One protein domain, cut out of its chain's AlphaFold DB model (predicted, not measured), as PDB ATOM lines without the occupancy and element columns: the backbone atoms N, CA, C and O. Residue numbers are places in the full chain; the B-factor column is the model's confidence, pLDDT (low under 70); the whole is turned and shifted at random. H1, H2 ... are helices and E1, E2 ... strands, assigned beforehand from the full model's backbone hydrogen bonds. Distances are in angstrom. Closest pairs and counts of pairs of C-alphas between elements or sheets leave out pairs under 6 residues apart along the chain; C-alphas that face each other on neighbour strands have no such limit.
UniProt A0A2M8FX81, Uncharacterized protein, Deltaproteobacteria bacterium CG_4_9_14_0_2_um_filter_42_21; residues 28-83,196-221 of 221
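What this domain is: This is residues 28 to 83 and 196 to 221 of the 221 residues of an uncharacterized protein of Deltaproteobacteria bacterium CG_4_9_14_0_2_um_filter_42_21 (UniProt A0A2M8FX81). A small three-stranded sheet, E1 E2 E3, and a separate two-stranded hairpin, E4 and E5, make the body, with short H1 standing on the first sheet; the long helix H2 leaves from the end of E3, and its residues 74 to 82 stick out as an arm together with residue 83. The short helix H3 lies far from the middle, just before E4 in the chain. The printed part has 82 residues, with three named helices and five named strands in the order E1 E2 H1 E3 H2 H3 E4 E5; both sheets are antiparallel, the first in the order E1 - E2 - E3, and the class is mixed, helices and strands. The whole is compact by its radius of gyration of the C-alphas, 13.4 A, yet elongated in outline, spanning 41 by 26 by 26 A.

Where its parts are: E1, residues 36 to 40, begins at C-alpha 36 (-44.867, 8.626, 82.942) and is 12.2 A long. E2, residues 46 to 49, measures 10.4 A, and H1, residues 50 to 55, 7.0 A. E3, residues 63 to 65, measures 6.8 A. H2, residues 66 to 82, runs 24.3 A to C-alpha 82 (-48.885, -14.501, 100.122). H3, residues 196 to 200, measures 6.2 A. E4, residues 205 to 210, is 15.2 A long, and E5, residues 216 to 220, is 12.8 A long and ends at C-alpha 220 (-37.179, 1.272, 92.051).

How they stand to each other: E1 and E2 form an antiparallel hairpin, with N 39 and O 46 2.8 A apart. E2 is also the antiparallel neighbour of E3, with N 47 and O 64 2.8 A apart. H1 is on this sheet at a height over the sheet of 7.8 A and stands up from it at 64 degrees; the closest C-alphas of E1 and H1 are those of Phe 36 and Arg 50, 5.7 A apart. H2 only grazes the sheet with residues 66 to 69. E4 and E5 form the other antiparallel hairpin, with N 206 and O 220 2.8 A apart. Residues 28 to 29 pair in parallel with residues 206 to 207 of E4. The closest C-alphas of E3 and E5 are those of Val 64 and Tyr 217, 7.9 A apart. H3 is apart from H2 and E5, among others. Every O i to N i+4 pair is within hydrogen-bond range in H2 and H3, and 1 of 2 in H1.

The domain as a whole: The two C-alphas farthest apart are those of Gly 56 and Asn 83, at 42.4 A. Residues 84 to 195 are not printed, and C-alphas 83 and 196 are 21.1 A apart across this cut. Of the links that are printed whole, H1 to E3 is short and the others are tight. The mean pLDDT of the printed part is 79.4; residues 43 to 44, 196 to 203, 212 to 215 and 221 are under 70.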
ATOM      1  N   VAL A  28     -42.563   7.699  87.791       88.06
ATOM      2  CA  VAL A  28     -41.667   8.738  87.271       88.06
ATOM      3  C   VAL A  28     -40.482   8.134  86.546       88.06
ATOM      4  O   VAL A  28     -40.065   7.009  86.796       88.06
ATOM      5  N   CYS A  29     -39.902   8.906  85.638       89.94
ATOM      6  CA  CYS A  29     -38.682   8.526  84.952       89.94
ATOM      7  C   CYS A  29     -37.482   8.565  85.892       89.94
ATOM      8  O   CYS A  29     -37.208   9.601  86.493       89.94
ATOM      9  N   GLY A  30     -36.721   7.474  85.943       88.00
ATOM     10  CA  GLY A  30     -35.461   7.415  86.678       88.00
ATOM     11  C   GLY A  30     -34.393   8.382  86.154       88.00
ATOM     12  O   GLY A  30     -33.564   8.835  86.930       88.00
ATOM     13  N   GLU A  31     -34.435   8.756  84.868       89.56
ATOM     14  CA  GLU A  31     -33.438   9.664  84.274       89.56
ATOM     15  C   GLU A  31     -33.728  11.151  84.511       89.56
ATOM     16  O   GLU A  31     -32.802  11.940  84.663       89.56
ATOM     17  N   CYS A  32     -34.999  11.568  84.487       89.62
ATOM     18  CA  CYS A  32     -35.356  12.994  84.532       89.62
ATOM     19  C   CYS A  32     -36.400  13.361  85.590       89.62
ATOM     20  O   CYS A  32     -36.799  14.519  85.667       89.62
ATOM     21  N   GLY A  33     -36.910  12.389  86.352       88.56
ATOM     22  CA  GLY A  33     -37.935  12.594  87.378       88.56
ATOM     23  C   GLY A  33     -39.322  12.979  86.853       88.56
ATOM     24  O   GLY A  33     -40.251  13.122  87.638       88.56
ATOM     25  N   ALA A  34     -39.499  13.148  85.539       88.94
ATOM     26  CA  ALA A  34     -40.791  13.501  84.964       88.94
ATOM     27  C   ALA A  34     -41.764  12.316  84.984       88.94
ATOM     28  O   ALA A  34     -41.360  11.169  84.777       88.94
ATOM     29  N   ASN A  35     -43.054  12.614  85.135       87.56
ATOM     30  CA  ASN A  35     -44.114  11.608  85.147       87.56
ATOM     31  C   ASN A  35     -44.133  10.761  83.868       87.56
ATOM     32  O   ASN A  35     -43.909  11.256  82.751       87.56
ATOM     33  N   PHE A  36     -44.469   9.488  84.041       85.88
ATOM     34  CA  PHE A  36     -44.867   8.626  82.942       85.88
ATOM     35  C   PHE A  36     -46.270   9.000  82.469       85.88
ATOM     36  O   PHE A  36     -47.121   9.455  83.234       85.88
ATOM     37  N   MET A  37     -46.508   8.845  81.172       83.69
ATOM     38  CA  MET A  37     -47.821   9.061  80.580       83.69
ATOM     39  C   MET A  37     -48.065   8.085  79.439       83.69
ATOM     40  O   MET A  37     -47.124   7.549  78.852       83.69
ATOM     41  N   THR A  38     -49.333   7.918  79.075       86.00
ATOM     42  CA  THR A  38     -49.711   7.165  77.882       86.00
ATOM     43  C   THR A  38     -49.257   7.910  76.629       86.00
ATOM     44  O   THR A  38     -49.639   9.057  76.385       86.00
ATOM     45  N   ILE A  39     -48.414   7.258  75.833       85.75
ATOM     46  CA  ILE A  39     -47.812   7.806  74.612       85.75
ATOM     47  C   ILE A  39     -48.638   7.423  73.384       85.75
ATOM     48  O   ILE A  39     -48.842   8.246  72.495       85.75
ATOM     49  N   SER A  40     -49.149   6.193  73.353       79.88
ATOM     50  CA  SER A  40     -49.966   5.652  72.265       79.88
ATOM     51  C   SER A  40     -51.054   4.750  72.832       79.88
ATOM     52  O   SER A  40     -50.804   4.055  73.811       79.88
ATOM     53  N   GLY A  41     -52.236   4.746  72.209       72.12
ATOM     54  CA  GLY A  41     -53.339   3.828  72.524       72.12
ATOM     55  C   GLY A  41     -53.345   2.535  71.696       72.12
ATOM     56  O   GLY A  41     -54.155   1.649  71.951       72.12
ATOM     57  N   LYS A  42     -52.460   2.394  70.696       70.25
ATOM     58  CA  LYS A  42     -52.411   1.187  69.850       70.25
ATOM     59  C   LYS A  42     -51.968  -0.034  70.667       70.25
ATOM     60  O   LYS A  42     -51.064   0.076  71.488       70.25
ATOM     61  N   GLY A  43     -52.570  -1.199  70.415       63.81
ATOM     62  CA  GLY A  43     -52.120  -2.480  70.983       63.81
ATOM     63  C   GLY A  43     -52.254  -2.621  72.508       63.81
ATOM     64  O   GLY A  43     -51.474  -3.361  73.110       63.81
ATOM     65  N   GLY A  44     -53.210  -1.924  73.130       67.00
ATOM     66  CA  GLY A  44     -53.438  -1.968  74.584       67.00
ATOM     67  C   GLY A  44     -52.730  -0.863  75.374       67.00
ATOM     68  O   GLY A  44     -52.744  -0.887  76.599       67.00
ATOM     69  N   GLY A  45     -52.143   0.112  74.681       82.06
ATOM     70  CA  GLY A  45     -51.592   1.315  75.286       82.06
ATOM     71  C   GLY A  45     -50.141   1.174  75.750       82.06
ATOM     72  O   GLY A  45     -49.739   0.164  76.326       82.06
ATOM     73  N   TYR A  46     -49.345   2.209  75.491       84.94
ATOM     74  CA  TYR A  46     -47.930   2.275  75.853       84.94
ATOM     75  C   TYR A  46     -47.656   3.451  76.779       84.94
ATOM     76  O   TYR A  46     -48.121   4.564  76.522       84.94
ATOM     77  N   LEU A  47     -46.841   3.216  77.799       86.06
ATOM     78  CA  LEU A  47     -46.335   4.216  78.727       86.06
ATOM     79  C   LEU A  47     -44.905   4.587  78.395       86.06
ATOM     80  O   LEU A  47     -44.107   3.736  78.017       86.06
ATOM     81  N   GLY A  48     -44.579   5.856  78.595       88.19
ATOM     82  CA  GLY A  48     -43.224   6.362  78.450       88.19
ATOM     83  C   GLY A  48     -43.048   7.692  79.163       88.19
ATOM     84  O   GLY A  48     -44.005   8.295  79.662       88.19
ATOM     85  N   CYS A  49     -41.805   8.168  79.198       91.19
ATOM     86  CA  CYS A  49     -41.467   9.436  79.828       91.19
ATOM     87  C   CYS A  49     -42.110  10.614  79.078       91.19
ATOM     88  O   CYS A  49     -41.835  10.843  77.894       91.19
ATOM     89  N   ARG A  50     -42.901  11.440  79.781       90.00
ATOM     90  CA  ARG A  50     -43.508  12.650  79.200       90.00
ATOM     91  C   ARG A  50     -42.465  13.568  78.564       90.00
ATOM     92  O   ARG A  50     -42.648  14.017  77.435       90.00
ATOM     93  N   ASN A  51     -41.370  13.843  79.271       92.88
ATOM     94  CA  ASN A  51     -40.362  14.787  78.797       92.88
ATOM     95  C   ASN A  51     -39.582  14.266  77.591       92.88
ATOM     96  O   ASN A  51     -39.158  15.072  76.775       92.88
ATOM     97  N   ALA A  52     -39.439  12.954  77.413       91.94
ATOM     98  CA  ALA A  52     -38.764  12.410  76.239       91.94
ATOM     99  C   ALA A  52     -39.632  12.470  74.971       91.94
ATOM    100  O   ALA A  52     -39.122  12.754  73.889       91.94
ATOM    101  N   HIS A  53     -40.943  12.234  75.105       88.88
ATOM    102  CA  HIS A  53     -41.859  12.103  73.966       88.88
ATOM    103  C   HIS A  53     -42.689  13.357  73.649       88.88
ATOM    104  O   HIS A  53     -43.123  13.511  72.511       88.88
ATOM    105  N   ARG A  54     -42.954  14.235  74.626       88.19
ATOM    106  CA  ARG A  54     -43.738  15.471  74.423       88.19
ATOM    107  C   ARG A  54     -42.878  16.726  74.374       88.19
ATOM    108  O   ARG A  54     -43.188  17.627  73.609       88.19
ATOM    109  N   VAL A  55     -41.840  16.787  75.208       89.06
ATOM    110  CA  VAL A  55     -40.994  17.984  75.369       89.06
ATOM    111  C   VAL A  55     -39.658  17.837  74.632       89.06
ATOM    112  O   VAL A  55     -39.116  18.817  74.143       89.06
ATOM    113  N   GLY A  56     -39.128  16.617  74.529       88.38
ATOM    114  CA  GLY A  56     -37.818  16.326  73.943       88.38
ATOM    115  C   GLY A  56     -36.620  16.573  74.872       88.38
ATOM    116  O   GLY A  56     -35.488  16.448  74.421       88.38
ATOM    117  N   SER A  57     -36.836  16.886  76.154       91.75
ATOM    118  CA  SER A  57     -35.772  17.230  77.118       91.75
ATOM    119  C   SER A  57     -35.176  16.035  77.875       91.75
ATOM    120  O   SER A  57     -34.293  16.213  78.709       91.75
ATOM    121  N   CYS A  58     -35.642  14.812  77.607       91.56
ATOM    122  CA  CYS A  58     -35.129  13.581  78.213       91.56
ATOM    123  C   CYS A  58     -34.720  12.571  77.131       91.56
ATOM    124  O   CYS A  58     -35.371  12.475  76.088       91.56
ATOM    125  N   LYS A  59     -33.642  11.817  77.386       89.62
ATOM    126  CA  LYS A  59     -33.095  10.819  76.453       89.62
ATOM    127  C   LYS A  59     -33.858   9.493  76.503       89.62
ATOM    128  O   LYS A  59     -33.905   8.793  75.491       89.62
ATOM    129  N   ASN A  60     -34.524   9.183  77.617       89.38
ATOM    130  CA  ASN A  60     -35.341   7.982  77.768       89.38
ATOM    131  C   ASN A  60     -36.610   7.973  76.886       89.38
ATOM    132  O   ASN A  60     -37.706   8.306  77.340       89.38
ATOM    133  N   ARG A  61     -36.476   7.526  75.634       87.25
ATOM    134  CA  ARG A  61     -37.587   7.325  74.679       87.25
ATOM    135  C   ARG A  61     -38.181   5.914  74.697       87.25
ATOM    136  O   ARG A  61     -38.878   5.524  73.758       87.25
ATOM    137  N   ARG A  62     -37.866   5.111  75.716       87.88
ATOM    138  CA  ARG A  62     -38.369   3.740  75.802       87.88
ATOM    139  C   ARG A  62     -39.822   3.733  76.230       87.88
ATOM    140  O   ARG A  62     -40.231   4.493  77.110       87.88
ATOM    141  N   MET A  63     -40.574   2.813  75.643       87.19
ATOM    142  CA  MET A  63     -41.976   2.604  75.961       87.19
ATOM    143  C   MET A  63     -42.195   1.196  76.501       87.19
ATOM    144  O   MET A  63     -41.551   0.253  76.052       87.19
ATOM    145  N   VAL A  64     -43.131   1.060  77.433       85.75
ATOM    146  CA  VAL A  64     -43.578  -0.222  77.989       85.75
ATOM    147  C   VAL A  64     -45.083  -0.355  77.779       85.75
ATOM    148  O   VAL A  64     -45.803   0.639  77.845       85.75
ATOM    149  N   LEU A  65     -45.582  -1.556  77.479       84.81
ATOM    150  CA  LEU A  65     -47.031  -1.758  77.382       84.81
ATOM    151  C   LEU A  65     -47.660  -1.646  78.769       84.81
ATOM    152  O   LEU A  65     -47.167  -2.254  79.718       84.81
ATOM    153  N   ILE A  66     -48.797  -0.957  78.848       82.12
ATOM    154  CA  ILE A  66     -49.572  -0.796  80.085       82.12
ATOM    155  C   ILE A  66     -49.867  -2.157  80.720       82.12
ATOM    156  O   ILE A  66     -49.573  -2.362  81.892       82.12
ATOM    157  N   ARG A  67     -50.329  -3.123  79.915       78.19
ATOM    158  CA  ARG A  67     -50.671  -4.470  80.394       78.19
ATOM    159  C   ARG A  67     -49.524  -5.183  81.124       78.19
ATOM    160  O   ARG A  67     -49.776  -5.940  82.049       78.19
ATOM    161  N   TRP A  68     -48.274  -4.977  80.690       81.44
ATOM    162  CA  TRP A  68     -47.114  -5.626  81.313       81.44
ATOM    163  C   TRP A  68     -46.824  -5.004  82.672       81.44
ATOM    164  O   TRP A  68     -46.502  -5.719  83.616       81.44
ATOM    165  N   VAL A  69     -46.987  -3.685  82.778       78.62
ATOM    166  CA  VAL A  69     -46.846  -2.963  84.043       78.62
ATOM    167  C   VAL A  69     -47.925  -3.406  85.030       78.62
ATOM    168  O   VAL A  69     -47.598  -3.761  86.156       78.62
ATOM    169  N   GLU A  70     -49.189  -3.451  84.604       75.88
ATOM    170  CA  GLU A  70     -50.310  -3.917  85.437       75.88
ATOM    171  C   GLU A  70     -50.102  -5.356  85.914       75.88
ATOM    172  O   GLU A  70     -50.207  -5.629  87.106       75.88
ATOM    173  N   TYR A  71     -49.753  -6.261  84.997       77.31
ATOM    174  CA  TYR A  71     -49.506  -7.661  85.328       77.31
ATOM    175  C   TYR A  71     -48.380  -7.821  86.354       77.31
ATOM    176  O   TYR A  71     -48.548  -8.536  87.338       77.31
ATOM    177  N   THR A  72     -47.258  -7.126  86.148       77.56
ATOM    178  CA  THR A  72     -46.101  -7.207  87.051       77.56
ATOM    179  C   THR A  72     -46.459  -6.676  88.436       77.56
ATOM    180  O   THR A  72     -46.202  -7.344  89.429       77.56
ATOM    181  N   LEU A  73     -47.135  -5.525  88.519       74.44
ATOM    182  CA  LEU A  73     -47.576  -4.960  89.799       74.44
ATOM    183  C   LEU A  73     -48.523  -5.890  90.562       74.44
ATOM    184  O   LEU A  73     -48.405  -6.017  91.779       74.44
ATOM    185  N   LEU A  74     -49.470  -6.526  89.871       73.75
ATOM    186  CA  LEU A  74     -50.392  -7.469  90.505       73.75
ATOM    187  C   LEU A  74     -49.684  -8.736  90.972       73.75
ATOM    188  O   LEU A  74     -50.021  -9.245  92.036       73.75
ATOM    189  N   ALA A  75     -48.727  -9.245  90.194       76.25
ATOM    190  CA  ALA A  75     -47.935 -10.406  90.577       76.25
ATOM    191  C   ALA A  75     -47.142 -10.123  91.862       76.25
ATOM    192  O   ALA A  75     -47.291 -10.853  92.838       76.25
ATOM    193  N   GLU A  76     -46.417  -9.005  91.905       76.00
ATOM    194  CA  GLU A  76     -45.670  -8.557  93.089       76.00
ATOM    195  C   GLU A  76     -46.588  -8.338  94.299       76.00
ATOM    196  O   GLU A  76     -46.298  -8.777  95.411       76.00
ATOM    197  N   LEU A  77     -47.752  -7.704  94.098       74.12
ATOM    198  CA  LEU A  77     -48.729  -7.507  95.169       74.12
ATOM    199  C   LEU A  77     -49.255  -8.842  95.713       74.12
ATOM    200  O   LEU A  77     -49.445  -8.978  96.922       74.12
ATOM    201  N   ARG A  78     -49.496  -9.824  94.839       74.44
ATOM    202  CA  ARG A  78     -49.931 -11.170  95.232       74.44
ATOM    203  C   ARG A  78     -48.853 -11.889  96.027       74.44
ATOM    204  O   ARG A  78     -49.167 -12.407  97.090       74.44
ATOM    205  N   GLU A  79     -47.602 -11.859  95.577       79.25
ATOM    206  CA  GLU A  79     -46.481 -12.448  96.317       79.25
ATOM    207  C   GLU A  79     -46.292 -11.784  97.686       79.25
ATOM    208  O   GLU A  79     -46.125 -12.464  98.701       79.25
ATOM    209  N   TRP A  80     -46.407 -10.454  97.742       77.25
ATOM    210  CA  TRP A  80     -46.350  -9.704  98.992       77.25
ATOM    211  C   TRP A  80     -47.471 -10.107  99.956       77.25
ATOM    212  O   TRP A  80     -47.216 -10.284 101.148       77.25
ATOM    213  N   ILE A  81     -48.696 -10.288  99.448       73.31
ATOM    214  CA  ILE A  81     -49.848 -10.775 100.215       73.31
ATOM    215  C   ILE A  81     -49.681 -12.239 100.622       73.31
ATOM    216  O   ILE A  81     -50.141 -12.611 101.693       73.31
ATOM    217  N   ASP A  82     -49.059 -13.083  99.807       76.19
ATOM    218  CA  ASP A  82     -48.885 -14.501 100.122       76.19
ATOM    219  C   ASP A  82     -47.813 -14.752 101.190       76.19
ATOM    220  O   ASP A  82     -47.801 -15.828 101.801       76.19
ATOM    221  N   ASN A  83     -46.963 -13.761 101.477       82.75
ATOM    222  CA  ASN A  83     -46.005 -13.816 102.572       82.75
ATOM    223  C   ASN A  83     -46.730 -13.930 103.940       82.75
ATOM    224  O   ASN A  83     -47.493 -13.030 104.314       82.75
ATOM    225  N   TYR A 196     -57.714   4.370  97.342       65.75
ATOM    226  CA  TYR A 196     -57.047   3.653  98.437       65.75
ATOM    227  C   TYR A 196     -55.632   3.205  98.076       65.75
ATOM    228  O   TYR A 196     -54.703   3.381  98.852       65.75
ATOM    229  N   ILE A 197     -55.448   2.672  96.875       63.81
ATOM    230  CA  ILE A 197     -54.136   2.320  96.336       63.81
ATOM    231  C   ILE A 197     -53.222   3.548  96.371       63.81
ATOM    232  O   ILE A 197     -52.118   3.486  96.903       63.81
ATOM    233  N   LYS A 198     -53.700   4.704  95.899       62.09
ATOM    234  CA  LYS A 198     -52.924   5.949  95.907       62.09
ATOM    235  C   LYS A 198     -52.526   6.407  97.314       62.09
ATOM    236  O   LYS A 198     -51.477   7.020  97.462       62.09
ATOM    237  N   SER A 199     -53.351   6.160  98.330       61.41
ATOM    238  CA  SER A 199     -52.993   6.494  99.714       61.41
ATOM    239  C   SER A 199     -52.070   5.460 100.364       61.41
ATOM    240  O   SER A 199     -51.429   5.776 101.363       61.41
ATOM    241  N   MET A 200     -51.990   4.247  99.810       58.19
ATOM    242  CA  MET A 200     -51.158   3.154 100.313       58.19
ATOM    243  C   MET A 200     -49.745   3.162  99.717       58.19
ATOM    244  O   MET A 200     -48.783   2.924 100.443       58.19
ATOM    245  N   PHE A 201     -49.608   3.477  98.426       58.72
ATOM    246  CA  PHE A 201     -48.315   3.685  97.771       58.72
ATOM    247  C   PHE A 201     -47.850   5.126  98.006       58.72
ATOM    248  O   PHE A 201     -48.142   6.028  97.220       58.72
ATOM    249  N   VAL A 202     -47.176   5.343  99.138       53.34
ATOM    250  CA  VAL A 202     -46.600   6.647  99.512       53.34
ATOM    251  C   VAL A 202     -45.364   6.963  98.664       53.34
ATOM    252  O   VAL A 202     -45.097   8.130  98.372       53.34
ATOM    253  N   ASP A 203     -44.660   5.924  98.211       63.38
ATOM    254  CA  ASP A 203     -43.416   6.054  97.468       63.38
ATOM    255  C   ASP A 203     -43.644   6.114  95.955       63.38
ATOM    256  O   ASP A 203     -44.500   5.446  95.368       63.38
ATOM    257  N   VAL A 204     -42.875   6.988  95.311       72.38
ATOM    258  CA  VAL A 204     -42.925   7.205  93.868       72.38
ATOM    259  C   VAL A 204     -42.135   6.096  93.180       72.38
ATOM    260  O   VAL A 204     -40.925   5.994  93.373       72.38
ATOM    261  N   ILE A 205     -42.791   5.323  92.314       80.25
ATOM    262  CA  ILE A 205     -42.138   4.252  91.553       80.25
ATOM    263  C   ILE A 205     -41.257   4.884  90.471       80.25
ATOM    264  O   ILE A 205     -41.747   5.513  89.525       80.25
ATOM    265  N   ARG A 206     -39.939   4.719  90.588       86.12
ATOM    266  CA  ARG A 206     -38.961   5.197  89.607       86.12
ATOM    267  C   ARG A 206     -38.717   4.126  88.557       86.12
ATOM    268  O   ARG A 206     -38.207   3.054  88.843       86.12
ATOM    269  N   MET A 207     -39.049   4.453  87.317       86.69
ATOM    270  CA  MET A 207     -38.845   3.615  86.142       86.69
ATOM    271  C   MET A 207     -37.452   3.885  85.562       86.69
ATOM    272  O   MET A 207     -37.265   4.868  84.829       86.69
ATOM    273  N   VAL A 208     -36.468   3.043  85.885       87.38
ATOM    274  CA  VAL A 208     -35.085   3.165  85.394       87.38
ATOM    275  C   VAL A 208     -34.892   2.280  84.156       87.38
ATOM    276  O   VAL A 208     -35.102   1.070  84.232       87.38
ATOM    277  N   PRO A 209     -34.529   2.839  82.988       86.44
ATOM    278  CA  PRO A 209     -34.298   2.037  81.791       86.44
ATOM    279  C   PRO A 209     -32.951   1.298  81.871       86.44
ATOM    280  O   PRO A 209     -31.902   1.925  81.993       86.44
ATOM    281  N   ILE A 210     -32.957  -0.029  81.719       84.94
ATOM    282  CA  ILE A 210     -31.743  -0.865  81.708       84.94
ATOM    283  C   ILE A 210     -31.466  -1.368  80.294       84.94
ATOM    284  O   ILE A 210     -32.331  -1.954  79.649       84.94
ATOM    285  N   ALA A 211     -30.255  -1.147  79.777       74.25
ATOM    286  CA  ALA A 211     -29.924  -1.409  78.374       74.25
ATOM    287  C   ALA A 211     -29.597  -2.869  78.002       74.25
ATOM    288  O   ALA A 211     -29.431  -3.148  76.816       74.25
ATOM    289  N   LYS A 212     -29.530  -3.794  78.966       61.78
ATOM    290  CA  LYS A 212     -29.237  -5.216  78.713       61.78
ATOM    291  C   LYS A 212     -30.431  -5.972  78.107       61.78
ATOM    292  O   LYS A 212     -31.577  -5.627  78.379       61.78
ATOM    293  N   ASP A 213     -30.129  -6.983  77.285       54.97
ATOM    294  CA  ASP A 213     -31.046  -8.014  76.762       54.97
ATOM    295  C   ASP A 213     -32.377  -7.496  76.190       54.97
ATOM    296  O   ASP A 213     -33.459  -7.796  76.684       54.97
ATOM    297  N   GLY A 214     -32.315  -6.670  75.141       62.22
ATOM    298  CA  GLY A 214     -33.517  -6.116  74.493       62.22
ATOM    299  C   GLY A 214     -34.155  -4.937  75.241       62.22
ATOM    300  O   GLY A 214     -34.984  -4.233  74.669       62.22
ATOM    301  N   GLY A 215     -33.684  -4.650  76.457       69.44
ATOM    302  CA  GLY A 215     -33.978  -3.451  77.225       69.44
ATOM    303  C   GLY A 215     -35.302  -3.504  77.984       69.44
ATOM    304  O   GLY A 215     -36.373  -3.509  77.386       69.44
ATOM    305  N   TYR A 216     -35.233  -3.438  79.312       79.25
ATOM    306  CA  TYR A 216     -36.402  -3.406  80.196       79.25
ATOM    307  C   TYR A 216     -36.360  -2.195  81.138       79.25
ATOM    308  O   TYR A 216     -35.401  -1.415  81.136       79.25
ATOM    309  N   TYR A 217     -37.443  -2.005  81.888       83.50
ATOM    310  CA  TYR A 217     -37.509  -1.050  82.987       83.50
ATOM    311  C   TYR A 217     -37.375  -1.795  84.308       83.50
ATOM    312  O   TYR A 217     -38.082  -2.774  84.527       83.50
ATOM    313  N   GLU A 218     -36.500  -1.310  85.177       83.94
ATOM    314  CA  GLU A 218     -36.476  -1.700  86.582       83.94
ATOM    315  C   GLU A 218     -37.274  -0.668  87.378       83.94
ATOM    316  O   GLU A 218     -37.058   0.543  87.242       83.94
ATOM    317  N   ALA A 219     -38.241  -1.151  88.156       79.81
ATOM    318  CA  ALA A 219     -38.998  -0.333  89.084       79.81
ATOM    319  C   ALA A 219     -38.212  -0.233  90.394       79.81
ATOM    320  O   ALA A 219     -37.924  -1.246  91.022       79.81
ATOM    321  N   GLN A 220     -37.854   0.985  90.788       77.44
ATOM    322  CA  GLN A 220     -37.179   1.272  92.051       77.44
ATOM    323  C   GLN A 220     -38.103   2.133  92.913       77.44
ATOM    324  O   GLN A 220     -38.530   3.205  92.470       77.44
ATOM    325  N   GLY A 221     -38.431   1.671  94.117       61.34
ATOM    326  CA  GLY A 221     -39.366   2.330  95.030       61.34
ATOM    327  C   GLY A 221     -39.572   1.516  96.288       61.34
ATOM    328  O   GLY A 221     -39.620   0.274  96.157       61.34
TER     329      GLY A 221